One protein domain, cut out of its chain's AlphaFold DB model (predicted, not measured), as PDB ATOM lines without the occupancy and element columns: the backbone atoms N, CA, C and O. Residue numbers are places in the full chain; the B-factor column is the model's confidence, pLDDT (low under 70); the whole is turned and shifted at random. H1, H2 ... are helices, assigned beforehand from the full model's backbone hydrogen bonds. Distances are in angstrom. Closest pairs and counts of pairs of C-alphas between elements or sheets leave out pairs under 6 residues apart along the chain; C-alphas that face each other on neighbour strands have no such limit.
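Overview. This is residues 56 to 135 of the 297 residues of the protein "Exonuclease-like protein" of Methanocorpusculum labreanum (strain ATCC 43576 / DSM 4855 / Z) (UniProt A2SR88). One end of this domain is a small cluster of four helices, in which H4, H1, H6 and H5 meet in a ring, each running opposite to the two it touches; the ring is only loosely closed between H5 and H6. At the other end H2 lies off by itself, while short H3 packs on H4. The printed part has 80 residues with six named helices, H1 to H6 in chain order, and no named strand: the class is all helix. It is compact, with a radius of gyration of the C-alphas of 11.8 A and spans of 33 by 23 by 21 A.

Along the chain. Find C-alpha 97 at (-26.813, -48.985, 32.269); from there H4, the longest helix, runs 17.7 A to C-alpha 109 at (-31.818, -40.136, 17.754). H5, residues 112 to 121, is 14.4 A long. H1 is residues 56 to 63, H2 residues 74 to 82, H3 residues 88 to 91, and H6, residues 128 to 133, ends at (-30.183, -26.203, 21.067).

Arrangement. Begin at H4, the hub, which touches H1, H3 and H5. With residues 104 to 108 alone it touches H1 at a shallow tilt of 15 degrees, opposite ways; the closest C-alphas, of Arg 59 and Ile 107, are 6.1 A apart. H4 and H5 form a helical hairpin at 34 degrees, only just shallow; H4 touches with residues 103 to 107 alone, and C-alphas 107 and 115 are closest at 5.9 A. H5 and H6, also a hairpin, only just touch, with 3 pairs of C-alphas within 8 A, the closest being Cys 116 and Leu 130 at 6.4 A. H6 touches H1 at a steep tilt of 41 degrees, closest at the C-alphas of Val 58 and Gly 132, 5.7 A. H3 touches H4, closest at C-alphas 91 and 97, 5.1 A. H2 touches no helix. Every O i to N i+4 pair is within hydrogen-bond range in H1, H2, H4 and H5; H3 is too short for one, and H6 has 0 of 2, but 3 of 3 O i to N i+3 pairs.

Size, cuts and confidence. The C-alphas of Cys 95 and His 135, the two farthest apart, are 34.3 A apart. The printed part has no cut and no long link. Its mean pLDDT is 89.3, that of H6 is 75, and no printed residue is under 70.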
ATOM      1  N   GLU A  56     -24.579 -31.464  16.313       88.44
ATOM      2  CA  GLU A  56     -23.672 -32.551  16.707       88.44
ATOM      3  C   GLU A  56     -22.831 -32.190  17.943       88.44
ATOM      4  O   GLU A  56     -22.702 -32.991  18.867       88.44
ATOM      5  N   LYS A  57     -22.314 -30.954  18.023       86.38
ATOM      6  CA  LYS A  57     -21.538 -30.504  19.191       86.38
ATOM      7  C   LYS A  57     -22.404 -30.366  20.437       86.38
ATOM      8  O   LYS A  57     -21.927 -30.611  21.544       86.38
ATOM      9  N   VAL A  58     -23.659 -29.950  20.272       86.00
ATOM     10  CA  VAL A  58     -24.610 -29.834  21.385       86.00
ATOM     11  C   VAL A  58     -24.984 -31.228  21.894       86.00
ATOM     12  O   VAL A  58     -24.967 -31.457  23.106       86.00
ATOM     13  N   ARG A  59     -25.236 -32.178  20.983       91.31
ATOM     14  CA  ARG A  59     -25.520 -33.585  21.301       91.31
ATOM     15  C   ARG A  59     -24.337 -34.268  21.987       91.31
ATOM     16  O   ARG A  59     -24.533 -34.827  23.063       91.31
ATOM     17  N   ASP A  60     -23.112 -34.128  21.468       91.31
ATOM     18  CA  ASP A  60     -21.890 -34.645  22.119       91.31
ATOM     19  C   ASP A  60     -21.773 -34.138  23.560       91.31
ATOM     20  O   ASP A  60     -21.474 -34.892  24.489       91.31
ATOM     21  N   ARG A  61     -22.067 -32.855  23.784       88.88
ATOM     22  CA  ARG A  61     -22.004 -32.296  25.128       88.88
ATOM     23  C   ARG A  61     -23.088 -32.850  26.053       88.88
ATOM     24  O   ARG A  61     -22.785 -33.130  27.215       88.88
ATOM     25  N   CYS A  62     -24.308 -33.042  25.557       90.44
ATOM     26  CA  CYS A  62     -25.382 -33.695  26.312       90.44
ATOM     27  C   CYS A  62     -25.014 -35.143  26.659       90.44
ATOM     28  O   CYS A  62     -25.194 -35.556  27.803       90.44
ATOM     29  N   MET A  63     -24.392 -35.869  25.724       93.94
ATOM     30  CA  MET A  63     -23.921 -37.242  25.923       93.94
ATOM     31  C   MET A  63     -22.872 -37.357  27.040       93.94
ATOM     32  O   MET A  63     -22.703 -38.413  27.643       93.94
ATOM     33  N   ARG A  64     -22.174 -36.264  27.369       93.50
ATOM     34  CA  ARG A  64     -21.217 -36.206  28.485       93.50
ATOM     35  C   ARG A  64     -21.850 -35.816  29.817       93.50
ATOM     36  O   ARG A  64     -21.136 -35.792  30.826       93.50
ATOM     37  N   GLU A  65     -23.124 -35.439  29.869       92.06
ATOM     38  CA  GLU A  65     -23.768 -34.952  31.092       92.06
ATOM     39  C   GLU A  65     -24.376 -36.102  31.903       92.06
ATOM     40  O   GLU A  65     -25.584 -36.311  31.952       92.06
ATOM     41  N   LEU A  66     -23.509 -36.840  32.604       92.69
ATOM     42  CA  LEU A  66     -23.901 -38.001  33.417       92.69
ATOM     43  C   LEU A  66     -24.952 -37.681  34.484       92.69
ATOM     44  O   LEU A  66     -25.653 -38.572  34.950       92.69
ATOM     45  N   THR A  67     -25.056 -36.419  34.903       90.44
ATOM     46  CA  THR A  67     -26.029 -36.010  35.923       90.44
ATOM     47  C   THR A  67     -27.461 -35.873  35.396       90.44
ATOM     48  O   THR A  67     -28.352 -35.518  36.166       90.44
ATOM     49  N   LEU A  68     -27.696 -36.163  34.110       89.88
ATOM     50  CA  LEU A  68     -29.040 -36.395  33.569       89.88
ATOM     51  C   LEU A  68     -29.646 -37.708  34.081       89.88
ATOM     52  O   LEU A  68     -30.863 -37.811  34.189       89.88
ATOM     53  N   ILE A  69     -28.815 -38.689  34.445       92.12
ATOM     54  CA  ILE A  69     -29.284 -39.984  34.941       92.12
ATOM     55  C   ILE A  69     -29.823 -39.838  36.373       92.12
ATOM     56  O   ILE A  69     -29.090 -39.385  37.268       92.12
ATOM     57  N   PRO A  70     -31.062 -40.288  36.651       89.44
ATOM     58  CA  PRO A  70     -31.602 -40.330  38.003       89.44
ATOM     59  C   PRO A  70     -30.670 -41.060  38.978       89.44
ATOM     60  O   PRO A  70     -30.231 -42.185  38.761       89.44
ATOM     61  N   GLY A  71     -30.345 -40.399  40.089       89.62
ATOM     62  CA  GLY A  71     -29.427 -40.937  41.095       89.62
ATOM     63  C   GLY A  71     -27.945 -40.631  40.847       89.62
ATOM     64  O   GLY A  71     -27.128 -40.907  41.733       89.62
ATOM     65  N   ILE A  72     -27.566 -39.997  39.734       92.88
ATOM     66  CA  ILE A  72     -26.208 -39.477  39.529       92.88
ATOM     67  C   ILE A  72     -26.174 -37.975  39.839       92.88
ATOM     68  O   ILE A  72     -26.460 -37.120  39.013       92.88
ATOM     69  N   GLY A  73     -25.777 -37.635  41.068       90.31
ATOM     70  CA  GLY A  73     -25.474 -36.249  41.445       90.31
ATOM     71  C   GLY A  73     -24.053 -35.812  41.043       90.31
ATOM     72  O   GLY A  73     -23.230 -36.655  40.674       90.31
ATOM     73  N   PRO A  74     -23.696 -34.520  41.206       89.94
ATOM     74  CA  PRO A  74     -22.393 -33.975  40.798       89.94
ATOM     75  C   PRO A  74     -21.181 -34.729  41.361       89.94
ATOM     76  O   PRO A  74     -20.224 -34.999  40.638       89.94
ATOM     77  N   ARG A  75     -21.235 -35.131  42.639       94.06
ATOM     78  CA  ARG A  75     -20.167 -35.918  43.278       94.06
ATOM     79  C   ARG A  75     -19.970 -37.273  42.597       94.06
ATOM     80  O   ARG A  75     -18.843 -37.674  42.335       94.06
ATOM     81  N   ARG A  76     -21.067 -37.969  42.303       95.06
ATOM     82  CA  ARG A  76     -21.028 -39.295  41.682       95.06
ATOM     83  C   ARG A  76     -20.575 -39.210  40.228       95.06
ATOM     84  O   ARG A  76     -19.727 -39.995  39.825       95.06
ATOM     85  N   ALA A  77     -21.054 -38.214  39.483       94.12
ATOM     86  CA  ALA A  77     -20.554 -37.928  38.141       94.12
ATOM     87  C   ALA A  77     -19.041 -37.657  38.146       94.12
ATOM     88  O   ALA A  77     -18.324 -38.169  37.294       94.12
ATOM     89  N   PHE A  78     -18.528 -36.910  39.129       94.38
ATOM     90  CA  PHE A  78     -17.087 -36.693  39.280       94.38
ATOM     91  C   PHE A  78     -16.315 -38.000  39.539       94.38
ATOM     92  O   PHE A  78     -15.289 -38.246  38.905       94.38
ATOM     93  N   GLU A  79     -16.808 -38.858  40.437       95.94
ATOM     94  CA  GLU A  79     -16.199 -40.166  40.718       95.94
ATOM     95  C   GLU A  79     -16.208 -41.088  39.485       95.94
ATOM     96  O   GLU A  79     -15.204 -41.746  39.213       95.94
ATOM     97  N   LEU A  80     -17.296 -41.096  38.709       95.56
ATOM     98  CA  LEU A  80     -17.413 -41.849  37.456       95.56
ATOM     99  C   LEU A  80     -16.439 -41.341  36.387       95.56
ATOM    100  O   LEU A  80     -15.701 -42.141  35.810       95.56
ATOM    101  N   ARG A  81     -16.331 -40.017  36.209       95.25
ATOM    102  CA  ARG A  81     -15.350 -39.410  35.290       95.25
ATOM    103  C   ARG A  81     -13.913 -39.774  35.658       95.25
ATOM    104  O   ARG A  81     -13.110 -40.051  34.773       95.25
ATOM    105  N   ARG A  82     -13.576 -39.839  36.953       95.75
ATOM    106  CA  ARG A  82     -12.242 -40.284  37.410       95.75
ATOM    107  C   ARG A  82     -11.943 -41.748  37.096       95.75
ATOM    108  O   ARG A  82     -10.773 -42.105  37.018       95.75
ATOM    109  N   LYS A  83     -12.976 -42.577  36.944       95.12
ATOM    110  CA  LYS A  83     -12.863 -43.985  36.543       95.12
ATOM    111  C   LYS A  83     -12.858 -44.178  35.022       95.12
ATOM    112  O   LYS A  83     -12.715 -45.306  34.576       95.12
ATOM    113  N   GLY A  84     -12.979 -43.099  34.246       95.12
ATOM    114  CA  GLY A  84     -12.952 -43.133  32.782       95.12
ATOM    115  C   GLY A  84     -14.323 -43.109  32.110       95.12
ATOM    116  O   GLY A  84     -14.363 -43.055  30.890       95.12
ATOM    117  N   HIS A  85     -15.429 -43.081  32.864       96.31
ATOM    118  CA  HIS A  85     -16.768 -42.927  32.284       96.31
ATOM    119  C   HIS A  85     -17.007 -41.450  31.958       96.31
ATOM    120  O   HIS A  85     -17.247 -40.630  32.854       96.31
ATOM    121  N   LEU A  86     -16.874 -41.087  30.688       95.12
ATOM    122  CA  LEU A  86     -17.012 -39.716  30.198       95.12
ATOM    123  C   LEU A  86     -18.369 -39.471  29.541       95.12
ATOM    124  O   LEU A  86     -18.860 -38.340  29.623       95.12
ATOM    125  N   TYR A  87     -18.949 -40.508  28.945       96.81
ATOM    126  CA  TYR A  87     -20.216 -40.499  28.225       96.81
ATOM    127  C   TYR A  87     -21.259 -41.383  28.909       96.81
ATOM    128  O   TYR A  87     -20.923 -42.297  29.663       96.81
ATOM    129  N   LEU A  88     -22.537 -41.123  28.626       96.06
ATOM    130  CA  LEU A  88     -23.647 -41.966  29.081       96.06
ATOM    131  C   LEU A  88     -23.476 -43.417  28.607       96.06
ATOM    132  O   LEU A  88     -23.657 -44.343  29.391       96.06
ATOM    133  N   THR A  89     -23.021 -43.611  27.367       96.19
ATOM    134  CA  THR A  89     -22.744 -44.928  26.773       96.19
ATOM    135  C   THR A  89     -21.670 -45.725  27.519       96.19
ATOM    136  O   THR A  89     -21.666 -46.951  27.455       96.19
ATOM    137  N   ASP A  90     -20.792 -45.067  28.287       96.44
ATOM    138  CA  ASP A  90     -19.748 -45.741  29.072       96.44
ATOM    139  C   ASP A  90     -20.306 -46.434  30.328       96.44
ATOM    140  O   ASP A  90     -19.562 -47.109  31.043       96.44
ATOM    141  N   LEU A  91     -21.584 -46.224  30.658       95.44
ATOM    142  CA  LEU A  91     -22.217 -46.737  31.874       95.44
ATOM    143  C   LEU A  91     -22.967 -48.060  31.670       95.44
ATOM    144  O   LEU A  91     -23.596 -48.523  32.623       95.44
ATOM    145  N   GLY A  92     -22.874 -48.678  30.487       92.69
ATOM    146  CA  GLY A  92     -23.602 -49.907  30.139       92.69
ATOM    147  C   GLY A  92     -23.441 -51.047  31.152       92.69
ATOM    148  O   GLY A  92     -24.431 -51.639  31.564       92.69
ATOM    149  N   ASP A  93     -22.222 -51.279  31.652       91.31
ATOM    150  CA  ASP A  93     -21.929 -52.350  32.624       91.31
ATOM    151  C   ASP A  93     -22.189 -51.954  34.093       91.31
ATOM    152  O   ASP A  93     -21.804 -52.659  35.032       91.31
ATOM    153  N   THR A  94     -22.789 -50.788  34.333       92.94
ATOM    154  CA  THR A  94     -23.053 -50.271  35.683       92.94
ATOM    155  C   THR A  94     -24.513 -50.468  36.082       92.94
ATOM    156  O   THR A  94     -25.373 -50.755  35.258       92.94
ATOM    157  N   CYS A  95     -24.842 -50.220  37.354       93.38
ATOM    158  CA  CYS A  95     -26.237 -50.221  37.805       93.38
ATOM    159  C   CYS A  95     -27.105 -49.105  37.189       93.38
ATOM    160  O   CYS A  95     -28.304 -49.072  37.451       93.38
ATOM    161  N   TRP A  96     -26.518 -48.196  36.404       95.62
ATOM    162  CA  TRP A  96     -27.225 -47.159  35.653       95.62
ATOM    163  C   TRP A  96     -27.347 -47.470  34.157       95.62
ATOM    164  O   TRP A  96     -27.841 -46.613  33.434       95.62
ATOM    165  N   GLY A  97     -26.900 -48.645  33.694       95.94
ATOM    166  CA  GLY A  97     -26.813 -48.985  32.269       95.94
ATOM    167  C   GLY A  97     -28.118 -48.769  31.504       95.94
ATOM    168  O   GLY A  97     -28.114 -48.049  30.509       95.94
ATOM    169  N   ASP A  98     -29.234 -49.287  32.021       95.69
ATOM    170  CA  ASP A  98     -30.547 -49.158  31.373       95.69
ATOM    171  C   ASP A  98     -30.967 -47.686  31.222       95.69
ATOM    172  O   ASP A  98     -31.255 -47.224  30.120       95.69
ATOM    173  N   SER A  99     -30.920 -46.909  32.313       94.88
ATOM    174  CA  SER A  99     -31.258 -45.476  32.281       94.88
ATOM    175  C   SER A  99     -30.283 -44.661  31.431       94.88
ATOM    176  O   SER A  99     -30.679 -43.685  30.801       94.88
ATOM    177  N   ALA A 100     -29.001 -45.025  31.426       96.00
ATOM    178  CA  ALA A 100     -27.998 -44.360  30.610       96.00
ATOM    179  C   ALA A 100     -28.255 -44.607  29.121       96.00
ATOM    180  O   ALA A 100     -28.153 -43.665  28.339       96.00
ATOM    181  N   SER A 101     -28.634 -45.834  28.752       96.44
ATOM    182  CA  SER A 101     -28.976 -46.202  27.378       96.44
ATOM    183  C   SER A 101     -30.237 -45.490  26.894       96.44
ATOM    184  O   SER A 101     -30.235 -44.972  25.785       96.44
ATOM    185  N   GLU A 102     -31.287 -45.420  27.717       95.56
ATOM    186  CA  GLU A 102     -32.532 -44.714  27.377       95.56
ATOM    187  C   GLU A 102     -32.281 -43.217  27.134       95.56
ATOM    188  O   GLU A 102     -32.704 -42.654  26.128       95.56
ATOM    189  N   ILE A 103     -31.523 -42.567  28.023       95.19
ATOM    190  CA  ILE A 103     -31.176 -41.146  27.882       95.19
ATOM    191  C   ILE A 103     -30.256 -40.918  26.673       95.19
ATOM    192  O   ILE A 103     -30.414 -39.923  25.964       95.19
ATOM    193  N   ALA A 104     -29.285 -41.807  26.445       96.25
ATOM    194  CA  ALA A 104     -28.376 -41.716  25.307       96.25
ATOM    195  C   ALA A 104     -29.128 -41.830  23.974       96.25
ATOM    196  O   ALA A 104     -28.878 -41.018  23.086       96.25
ATOM    197  N   ASP A 105     -30.084 -42.757  23.871       96.50
ATOM    198  CA  ASP A 105     -30.906 -42.953  22.672       96.50
ATOM    199  C   ASP A 105     -31.690 -41.681  22.312       96.50
ATOM    200  O   ASP A 105     -31.613 -41.204  21.182       96.50
ATOM    201  N   VAL A 106     -32.324 -41.037  23.299       95.81
ATOM    202  CA  VAL A 106     -33.010 -39.744  23.101       95.81
ATOM    203  C   VAL A 106     -32.033 -38.656  22.629       95.81
ATOM    204  O   VAL A 106     -32.335 -37.879  21.723       95.81
ATOM    205  N   ILE A 107     -30.839 -38.571  23.222       93.88
ATOM    206  CA  ILE A 107     -29.840 -37.552  22.846       93.88
ATOM    207  C   ILE A 107     -29.274 -37.792  21.445       93.88
ATOM    208  O   ILE A 107     -28.898 -36.828  20.773       93.88
ATOM    209  N   GLU A 108     -29.184 -39.038  21.000       94.19
ATOM    210  CA  GLU A 108     -28.611 -39.390  19.703       94.19
ATOM    211  C   GLU A 108     -29.650 -39.312  18.579       94.19
ATOM    212  O   GLU A 108     -29.376 -38.705  17.543       94.19
ATOM    213  N   ASN A 109     -30.856 -39.834  18.813       94.12
ATOM    214  CA  ASN A 109     -31.818 -40.136  17.754       94.12
ATOM    215  C   ASN A 109     -33.056 -39.224  17.738       94.12
ATOM    216  O   ASN A 109     -33.639 -39.021  16.669       94.12
ATOM    217  N   ASP A 110     -33.439 -38.618  18.867       93.38
ATOM    218  CA  ASP A 110     -34.676 -37.828  18.940       93.38
ATOM    219  C   ASP A 110     -34.479 -36.353  18.574       93.38
ATOM    220  O   ASP A 110     -33.364 -35.834  18.474       93.38
ATOM    221  N   ALA A 111     -35.587 -35.634  18.368       88.38
ATOM    222  CA  ALA A 111     -35.568 -34.217  18.029       88.38
ATOM    223  C   ALA A 111     -35.100 -33.341  19.216       88.38
ATOM    224  O   ALA A 111     -35.372 -33.661  20.375       88.38
ATOM    225  N   PRO A 112     -34.503 -32.156  18.968       85.88
ATOM    226  CA  PRO A 112     -34.047 -31.243  20.025       85.88
ATOM    227  C   PRO A 112     -35.091 -30.896  21.102       85.88
ATOM    228  O   PRO A 112     -34.746 -30.664  22.262       85.88
ATOM    229  N   LYS A 113     -36.383 -30.883  20.748       83.44
ATOM    230  CA  LYS A 113     -37.489 -30.672  21.699       83.44
ATOM    231  C   LYS A 113     -37.573 -31.774  22.763       83.44
ATOM    232  O   LYS A 113     -37.907 -31.478  23.908       83.44
ATOM    233  N   ASP A 114     -37.274 -33.016  22.397       89.31
ATOM    234  CA  ASP A 114     -37.375 -34.181  23.274       89.31
ATOM    235  C   ASP A 114     -36.162 -34.229  24.210       89.31
ATOM    236  O   ASP A 114     -36.315 -34.419  25.415       89.31
ATOM    237  N   ILE A 115     -34.986 -33.826  23.716       89.88
ATOM    238  CA  ILE A 115     -33.817 -33.558  24.565       89.88
ATOM    239  C   ILE A 115     -34.107 -32.419  25.556       89.88
ATOM    240  O   ILE A 115     -33.789 -32.520  26.740       89.88
ATOM    241  N   CYS A 116     -34.762 -31.335  25.125       84.56
ATOM    242  CA  CYS A 116     -35.153 -30.267  26.048       84.56
ATOM    243  C   CYS A 116     -36.095 -30.770  27.153       84.56
ATOM    244  O   CYS A 116     -35.932 -30.367  28.308       84.56
ATOM    245  N   ARG A 117     -37.051 -31.651  26.827       85.88
ATOM    246  CA  ARG A 117     -37.948 -32.285  27.811       85.88
ATOM    247  C   ARG A 117     -37.172 -33.142  28.805       85.88
ATOM    248  O   ARG A 117     -37.364 -32.981  30.003       85.88
ATOM    249  N   LEU A 118     -36.206 -33.922  28.330       89.00
ATOM    250  CA  LEU A 118     -35.329 -34.729  29.178       89.00
ATOM    251  C   LEU A 118     -34.614 -33.881  30.246       89.00
ATOM    252  O   LEU A 118     -34.591 -34.224  31.430       89.00
ATOM    253  N   PHE A 119     -34.090 -32.715  29.864       87.12
ATOM    254  CA  PHE A 119     -33.508 -31.775  30.829       87.12
ATOM    255  C   PHE A 119     -34.558 -31.161  31.762       87.12
ATOM    256  O   PHE A 119     -34.263 -30.917  32.933       87.12
ATOM    257  N   GLN A 120     -35.766 -30.872  31.276       82.69
ATOM    258  CA  GLN A 120     -36.853 -30.358  32.115       82.69
ATOM    259  C   GLN A 120     -37.251 -31.373  33.194       82.69
ATOM    260  O   GLN A 120     -37.332 -30.988  34.364       82.69
ATOM    261  N   ASP A 121     -37.385 -32.648  32.833       82.88
ATOM    262  CA  ASP A 121     -37.725 -33.748  33.743       82.88
ATOM    263  C   ASP A 121     -36.623 -33.984  34.783       82.88
ATOM    264  O   ASP A 121     -36.898 -34.167  35.974       82.88
ATOM    265  N   ALA A 122     -35.359 -33.810  34.384       81.31
ATOM    266  CA  ALA A 122     -34.212 -33.782  35.292       81.31
ATOM    267  C   ALA A 122     -34.165 -32.529  36.202       81.31
ATOM    268  O   ALA A 122     -33.197 -32.331  36.941       81.31
ATOM    269  N   ARG A 123     -35.185 -31.656  36.165       77.12
ATOM    270  CA  ARG A 123     -35.253 -30.345  36.848       77.12
ATOM    271  C   ARG A 123     -34.127 -29.388  36.451       77.12
ATOM    272  O   ARG A 123     -33.756 -28.484  37.201       77.12
ATOM    273  N   ARG A 124     -33.615 -29.559  35.237       76.50
ATOM    274  CA  ARG A 124     -32.570 -28.757  34.593       76.50
ATOM    275  C   ARG A 124     -33.111 -27.995  33.387       76.50
ATOM    276  O   ARG A 124     -32.366 -27.647  32.482       76.50
ATOM    277  N   GLY A 125     -34.395 -27.642  33.392       71.25
ATOM    278  CA  GLY A 125     -35.036 -26.875  32.313       71.25
ATOM    279  C   GLY A 125     -34.500 -25.449  32.094       71.25
ATOM    280  O   GLY A 125     -35.073 -24.712  31.302       71.25
ATOM    281  N   ASN A 126     -33.449 -25.051  32.816       70.88
ATOM    282  CA  ASN A 126     -32.728 -23.784  32.688       70.88
ATOM    283  C   ASN A 126     -31.217 -24.015  32.460       70.88
ATOM    284  O   ASN A 126     -30.395 -23.138  32.736       70.88
ATOM    285  N   ASP A 127     -30.832 -25.227  32.053       78.06
ATOM    286  CA  ASP A 127     -29.437 -25.573  31.822       78.06
ATOM    287  C   ASP A 127     -28.856 -24.785  30.639       78.06
ATOM    288  O   ASP A 127     -29.508 -24.689  29.598       78.06
ATOM    289  N   PRO A 128     -27.624 -24.260  30.743       72.25
ATOM    290  CA  PRO A 128     -26.941 -23.628  29.616       72.25
ATOM    291  C   PRO A 128     -26.837 -24.500  28.365       72.25
ATOM    292  O   PRO A 128     -26.815 -23.955  27.265       72.25
ATOM    293  N   LEU A 129     -26.799 -25.829  28.508       76.38
ATOM    294  CA  LEU A 129     -26.785 -26.746  27.367       76.38
ATOM    295  C   LEU A 129     -28.034 -26.609  26.497       76.38
ATOM    296  O   LEU A 129     -27.943 -26.722  25.276       76.38
ATOM    297  N   LEU A 130     -29.175 -26.261  27.100       75.94
ATOM    298  CA  LEU A 130     -30.407 -26.005  26.360       75.94
ATOM    299  C   LEU A 130     -30.293 -24.780  25.453       75.94
ATOM    300  O   LEU A 130     -30.910 -24.751  24.394       75.94
ATOM    301  N   LEU A 131     -29.454 -23.802  25.805       75.56
ATOM    302  CA  LEU A 131     -29.175 -22.674  24.917       75.56
ATOM    303  C   LEU A 131     -28.417 -23.116  23.658       75.56
ATOM    304  O   LEU A 131     -28.609 -22.520  22.600       75.56
ATOM    305  N   GLY A 132     -27.599 -24.170  23.738       73.88
ATOM    306  CA  GLY A 132     -26.958 -24.765  22.565       73.88
ATOM    307  C   GLY A 132     -27.991 -25.191  21.521       73.88
ATOM    308  O   GLY A 132     -27.837 -24.864  20.345       73.88
ATOM    309  N   PHE A 133     -29.102 -25.789  21.962       75.00
ATOM    310  CA  PHE A 133     -30.183 -26.203  21.067       75.00
ATOM    311  C   PHE A 133     -30.916 -25.041  20.404       75.00
ATOM    312  O   PHE A 133     -31.466 -25.260  19.335       75.00
ATOM    313  N   SER A 134     -30.861 -23.807  20.924       75.12
ATOM    314  CA  SER A 134     -31.413 -22.652  20.192       75.12
ATOM    315  C   SER A 134     -30.788 -22.479  18.797       75.12
ATOM    316  O   SER A 134     -31.451 -21.971  17.905       75.12
ATOM    317  N   HIS A 135     -29.560 -22.961  18.570       74.94
ATOM    318  CA  HIS A 135     -28.917 -22.954  17.247       74.94
ATOM    319  C   HIS A 135     -29.281 -24.170  16.377       74.94
ATOM    320  O   HIS A 135     -28.989 -24.165  15.186       74.94
TER     321      HIS A 135